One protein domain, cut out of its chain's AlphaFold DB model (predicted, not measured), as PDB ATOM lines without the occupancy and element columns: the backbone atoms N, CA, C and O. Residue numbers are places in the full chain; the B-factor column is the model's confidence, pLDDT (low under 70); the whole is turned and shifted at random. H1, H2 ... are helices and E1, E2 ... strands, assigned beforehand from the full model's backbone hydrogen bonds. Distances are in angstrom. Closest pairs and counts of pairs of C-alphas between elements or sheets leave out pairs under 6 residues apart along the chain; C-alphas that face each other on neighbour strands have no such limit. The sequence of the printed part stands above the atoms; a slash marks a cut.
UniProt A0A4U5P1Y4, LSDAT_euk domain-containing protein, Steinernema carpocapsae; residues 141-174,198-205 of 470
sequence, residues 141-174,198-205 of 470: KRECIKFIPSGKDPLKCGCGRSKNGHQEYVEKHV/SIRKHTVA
ATOM      1  N   LYS A 141     201.864 165.308 125.243       91.94
ATOM      2  CA  LYS A 141     202.066 164.852 126.618       91.94
ATOM      3  C   LYS A 141     201.222 165.687 127.575       91.94
ATOM      4  O   LYS A 141     200.744 166.757 127.206       91.94
ATOM      5  N   ARG A 142     201.059 165.244 128.826       90.88
ATOM      6  CA  ARG A 142     200.285 165.987 129.834       90.88
ATOM      7  C   ARG A 142     201.101 166.239 131.085       90.88
ATOM      8  O   ARG A 142     201.642 165.314 131.677       90.88
ATOM      9  N   GLU A 143     201.117 167.488 131.531       90.50
ATOM     10  CA  GLU A 143     201.886 167.920 132.693       90.50
ATOM     11  C   GLU A 143     200.974 168.486 133.778       90.50
ATOM     12  O   GLU A 143     200.056 169.254 133.501       90.50
ATOM     13  N   CYS A 144     201.199 168.091 135.034       91.12
ATOM     14  CA  CYS A 144     200.456 168.623 136.176       91.12
ATOM     15  C   CYS A 144     200.987 170.011 136.547       91.12
ATOM     16  O   CYS A 144     202.162 170.142 136.884       91.12
ATOM     17  N   ILE A 145     200.113 171.018 136.522       91.19
ATOM     18  CA  ILE A 145     200.496 172.428 136.697       91.19
ATOM     19  C   ILE A 145     200.160 172.986 138.085       91.19
ATOM     20  O   ILE A 145     200.802 173.925 138.541       91.19
ATOM     21  N   LYS A 146     199.193 172.388 138.799       90.12
ATOM     22  CA  LYS A 146     198.707 172.876 140.100       90.12
ATOM     23  C   LYS A 146     198.826 171.799 141.175       90.12
ATOM     24  O   LYS A 146     198.336 170.679 141.004       90.12
ATOM     25  N   PHE A 147     199.445 172.145 142.305       90.75
ATOM     26  CA  PHE A 147     199.520 171.253 143.460       90.75
ATOM     27  C   PHE A 147     198.156 171.181 144.152       90.75
ATOM     28  O   PHE A 147     197.682 172.168 144.704       90.75
ATOM     29  N   ILE A 148     197.549 169.993 144.157       90.88
ATOM     30  CA  ILE A 148     196.303 169.722 144.881       90.88
ATOM     31  C   ILE A 148     196.557 168.615 145.903       90.88
ATOM     32  O   ILE A 148     196.831 167.487 145.480       90.88
ATOM     33  N   PRO A 149     196.462 168.886 147.216       88.25
ATOM     34  CA  PRO A 149     196.674 167.883 148.252       88.25
ATOM     35  C   PRO A 149     195.805 166.637 148.042       88.25
ATOM     36  O   PRO A 149     194.601 166.707 147.794       88.25
ATOM     37  N   SER A 150     196.414 165.460 148.143       85.69
ATOM     38  CA  SER A 150     195.702 164.190 148.068       85.69
ATOM     39  C   SER A 150     194.999 163.919 149.396       85.69
ATOM     40  O   SER A 150     195.628 163.965 150.446       85.69
ATOM     41  N   GLY A 151     193.729 163.503 149.369       81.06
ATOM     42  CA  GLY A 151     192.967 163.211 150.598       81.06
ATOM     43  C   GLY A 151     193.538 162.091 151.487       81.06
ATOM     44  O   GLY A 151     193.079 161.915 152.606       81.06
ATOM     45  N   LYS A 152     194.529 161.326 151.004       81.44
ATOM     46  CA  LYS A 152     195.272 160.326 151.798       81.44
ATOM     47  C   LYS A 152     196.553 160.867 152.437       81.44
ATOM     48  O   LYS A 152     197.036 160.279 153.392       81.44
ATOM     49  N   ASP A 153     197.157 161.888 151.836       82.75
ATOM     50  CA  ASP A 153     198.474 162.403 152.212       82.75
ATOM     51  C   ASP A 153     198.575 163.866 151.743       82.75
ATOM     52  O   ASP A 153     198.752 164.098 150.540       82.75
ATOM     53  N   PRO A 154     198.455 164.844 152.663       87.31
ATOM     54  CA  PRO A 154     198.509 166.267 152.331       87.31
ATOM     55  C   PRO A 154     199.836 166.718 151.707       87.31
ATOM     56  O   PRO A 154     199.870 167.727 151.007       87.31
ATOM     57  N   LEU A 155     200.929 165.971 151.912       88.81
ATOM     58  CA  LEU A 155     202.247 166.277 151.347       88.81
ATOM     59  C   LEU A 155     202.415 165.764 149.910       88.81
ATOM     60  O   LEU A 155     203.443 166.020 149.276       88.81
ATOM     61  N   LYS A 156     201.422 165.043 149.377       89.81
ATOM     62  CA  LYS A 156     201.412 164.559 147.996       89.81
ATOM     63  C   LYS A 156     200.309 165.218 147.192       89.81
ATOM     64  O   LYS A 156     199.153 165.244 147.603       89.81
ATOM     65  N   CYS A 157     200.653 165.634 145.981       90.38
ATOM     66  CA  CYS A 157     199.675 166.086 145.010       90.38
ATOM     67  C   CYS A 157     198.784 164.912 144.565       90.38
ATOM     68  O   CYS A 157     199.192 163.740 144.557       90.38
ATOM     69  N   GLY A 158     197.577 165.220 144.108       85.81
ATOM     70  CA  GLY A 158     196.704 164.283 143.416       85.81
ATOM     71  C   GLY A 158     197.337 163.649 142.173       85.81
ATOM     72  O   GLY A 158     196.993 162.512 141.857       85.81
ATOM     73  N   CYS A 159     198.336 164.281 141.548       87.00
ATOM     74  CA  CYS A 159     199.123 163.654 140.483       87.00
ATOM     75  C   CYS A 159     200.069 162.554 141.000       87.00
ATOM     76  O   CYS A 159     200.395 161.631 140.265       87.00
ATOM     77  N   GLY A 160     200.468 162.585 142.277       87.62
ATOM     78  CA  GLY A 160     201.354 161.598 142.908       87.62
ATOM     79  C   GLY A 160     202.766 162.089 143.245       87.62
ATOM     80  O   GLY A 160     203.469 161.376 143.964       87.62
ATOM     81  N   ARG A 161     203.160 163.290 142.794       89.56
ATOM     82  CA  ARG A 161     204.411 163.966 143.196       89.56
ATOM     83  C   ARG A 161     204.310 164.504 144.633       89.56
ATOM     84  O   ARG A 161     203.211 164.817 145.097       89.56
ATOM     85  N   SER A 162     205.435 164.600 145.343       91.38
ATOM     86  CA  SER A 162     205.510 165.309 146.633       91.38
ATOM     87  C   SER A 162     205.357 166.820 146.429       91.38
ATOM     88  O   SER A 162     205.527 167.294 145.311       91.38
ATOM     89  N   LYS A 163     205.054 167.583 147.485       89.19
ATOM     90  CA  LYS A 163     204.948 169.054 147.419       89.19
ATOM     91  C   LYS A 163     206.187 169.695 146.779       89.19
ATOM     92  O   LYS A 163     206.063 170.350 145.749       89.19
ATOM     93  N   ASN A 164     207.376 169.397 147.306       89.81
ATOM     94  CA  ASN A 164     208.637 169.946 146.792       89.81
ATOM     95  C   ASN A 164     208.928 169.465 145.361       89.81
ATOM     96  O   ASN A 164     209.225 170.269 144.485       89.81
ATOM     97  N   GLY A 165     208.761 168.164 145.096       87.62
ATOM     98  CA  GLY A 165     209.012 167.601 143.766       87.62
ATOM     99  C   GLY A 165     207.985 168.020 142.712       87.62
ATOM    100  O   GLY A 165     208.235 167.879 141.522       87.62
ATOM    101  N   HIS A 166     206.813 168.508 143.120       90.38
ATOM    102  CA  HIS A 166     205.850 169.126 142.216       90.38
ATOM    103  C   HIS A 166     206.280 170.546 141.853       90.38
ATOM    104  O   HIS A 166     206.230 170.903 140.683       90.38
ATOM    105  N   GLN A 167     206.691 171.345 142.839       86.94
ATOM    106  CA  GLN A 167     207.136 172.718 142.609       86.94
ATOM    107  C   GLN A 167     208.352 172.758 141.675       86.94
ATOM    108  O   GLN A 167     208.294 173.402 140.632       86.94
ATOM    109  N   GLU A 168     209.386 171.973 141.984       86.94
ATOM    110  CA  GLU A 168     210.587 171.856 141.149       86.94
ATOM    111  C   GLU A 168     210.246 171.419 139.714       86.94
ATOM    112  O   GLU A 168     210.821 171.900 138.738       86.94
ATOM    113  N   TYR A 169     209.274 170.516 139.569       86.06
ATOM    114  CA  TYR A 169     208.846 170.036 138.262       86.06
ATOM    115  C   TYR A 169     208.141 171.116 137.435       86.06
ATOM    116  O   TYR A 169     208.427 171.270 136.249       86.06
ATOM    117  N   VAL A 170     207.241 171.884 138.054       86.31
ATOM    118  CA  VAL A 170     206.558 173.005 137.393       86.31
ATOM    119  C   VAL A 170     207.573 174.067 136.966       86.31
ATOM    120  O   VAL A 170     207.537 174.534 135.827       86.31
ATOM    121  N   GLU A 171     208.530 174.396 137.831       84.44
ATOM    122  CA  GLU A 171     209.597 175.352 137.524       84.44
ATOM    123  C   GLU A 171     210.447 174.908 136.325       84.44
ATOM    124  O   GLU A 171     210.736 175.713 135.442       84.44
ATOM    125  N   LYS A 172     210.798 173.619 136.244       81.00
ATOM    126  CA  LYS A 172     211.662 173.085 135.179       81.00
ATOM    127  C   LYS A 172     210.952 172.832 133.850       81.00
ATOM    128  O   LYS A 172     211.559 173.046 132.799       81.00
ATOM    129  N   HIS A 173     209.713 172.340 133.884       75.69
ATOM    130  CA  HIS A 173     209.044 171.769 132.706       75.69
ATOM    131  C   HIS A 173     207.809 172.548 132.244       75.69
ATOM    132  O   HIS A 173     207.407 172.391 131.097       75.69
ATOM    133  N   VAL A 174     207.211 173.388 133.095       76.38
ATOM    134  CA  VAL A 174     205.990 174.143 132.758       76.38
ATOM    135  C   VAL A 174     206.321 175.604 132.452       76.38
ATOM    136  O   VAL A 174     205.883 176.123 131.427       76.38
ATOM    137  N   SER A 198     191.906 166.560 139.456       85.25
ATOM    138  CA  SER A 198     191.298 166.061 138.234       85.25
ATOM    139  C   SER A 198     192.219 166.377 137.065       85.25
ATOM    140  O   SER A 198     192.826 167.447 137.027       85.25
ATOM    141  N   ILE A 199     192.299 165.453 136.109       84.31
ATOM    142  CA  ILE A 199     193.189 165.577 134.951       84.31
ATOM    143  C   ILE A 199     192.848 166.848 134.160       84.31
ATOM    144  O   ILE A 199     193.729 167.635 133.848       84.31
ATOM    145  N   ARG A 200     191.561 167.116 133.925       83.88
ATOM    146  CA  ARG A 200     191.111 168.259 133.116       83.88
ATOM    147  C   ARG A 200     191.474 169.630 133.682       83.88
ATOM    148  O   ARG A 200     191.839 170.502 132.913       83.88
ATOM    149  N   LYS A 201     191.322 169.832 134.996       85.88
ATOM    150  CA  LYS A 201     191.514 171.157 135.617       85.88
ATOM    151  C   LYS A 201     192.960 171.415 136.035       85.88
ATOM    152  O   LYS A 201     193.362 172.560 136.169       85.88
ATOM    153  N   HIS A 202     193.727 170.355 136.287       88.50
ATOM    154  CA  HIS A 202     195.030 170.461 136.950       88.50
ATOM    155  C   HIS A 202     196.198 169.986 136.086       88.50
ATOM    156  O   HIS A 202     197.336 169.985 136.559       88.50
ATOM    157  N   THR A 203     195.933 169.564 134.848       89.50
ATOM    158  CA  THR A 203     196.971 169.214 133.875       89.50
ATOM    159  C   THR A 203     196.787 169.998 132.585       89.50
ATOM    160  O   THR A 203     195.658 170.300 132.206       89.50
ATOM    161  N   VAL A 204     197.894 170.294 131.911       91.25
ATOM    162  CA  VAL A 204     197.936 170.966 130.607       91.25
ATOM    163  C   VAL A 204     198.616 170.046 129.602       91.25
ATOM    164  O   VAL A 204     199.519 169.288 129.965       91.25
ATOM    165  N   ALA A 205     198.137 170.070 128.362       91.19
ATOM    166  CA  ALA A 205     198.729 169.321 127.265       91.19
ATOM    167  C   ALA A 205     199.840 170.142 126.596       91.19
ATOM    168  O   ALA A 205     199.686 171.341 126.383       91.19
TER     169      ALA A 205
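This is residues 141 to 174 and 198 to 205 of the 470 residues of the protein "LSDAT_euk domain-containing protein" of Steinernema carpocapsae (UniProt A0A4U5P1Y4). A small, flattened domain is drawn out between two ends: at one end the short strands E1 and E3 lie side by side as a two-stranded ribbon, and at the other the chain folds back through residues 150 to 153 into E2. The helix H1 runs back along one long side, from near E2 towards the ribbon's end, while the short helix H2 sits on the other side and leads directly into E3. The printed part has 42 residues with two named helices and three named strands, in the order E1, E2, H1, H2, E3; the sheet order is E1 - E3, antiparallel, and the class is mixed, helices and strands. The whole is compact, with a radius of gyration of the C-alphas of 9.6 A, and only just flat, with spans of 26 by 21 by 12 A.

E1, residues 141 to 144, begins at C-alpha 141 at (202.066, 164.852, 126.618) and is 10.4 A from first to last C-alpha. After residues 145 to 152, E2 holds residues 153 to 157 and is 8.2 A long. H1, residues 163 to 173, is the longest helix at 15.5 A, from C-alpha 163 at (204.948, 169.054, 147.419) to C-alpha 173. H2, residues 199 to 202, measures 5.6 A. E3, residues 203 to 205, measures 6.8 A and ends with C-alpha 205 at (198.729, 169.321, 127.265).

E1 and E3 are antiparallel neighbours, with 155 degrees between their directions. C-alphas 144 and 203 face each other at 4.2 A. N 143 and O 204 are within hydrogen-bond range at 2.9 A, and so are N 204 and O 143 at 2.9 A. The closest C-alphas of E1 and H2 are those of Cys 144 and His 202, 5.8 A apart. Those of E1 and H1 are Cys 144 and Val 170, 7.6 A apart, the one pair within 8 A. E2 pairs with no named strand; its closest C-alpha pair with H1 is Leu 155 and Lys 163, at 5.5 A. E2 is apart from H2 and E3, and H1 is apart from E3. In H1 every O i to N i+4 pair is within hydrogen-bond range; H2 is too short for such a pair.

The two C-alphas farthest apart, those of Lys 152 and Lys 172, are 26.6 A apart, whereas those of Lys 141 and Ala 205, the first and last printed, are 5.6 A apart. Residues 175 to 197 are not printed, and C-alphas 174 and 198 are 17.6 A apart across this cut, which lies in the link from H1 to H2. Of the links that are printed whole, E2 to H1 and H2 to E3 are tight, and E1 to E2 is short. The mean pLDDT of the printed part is 87.3, and no printed residue is under 70.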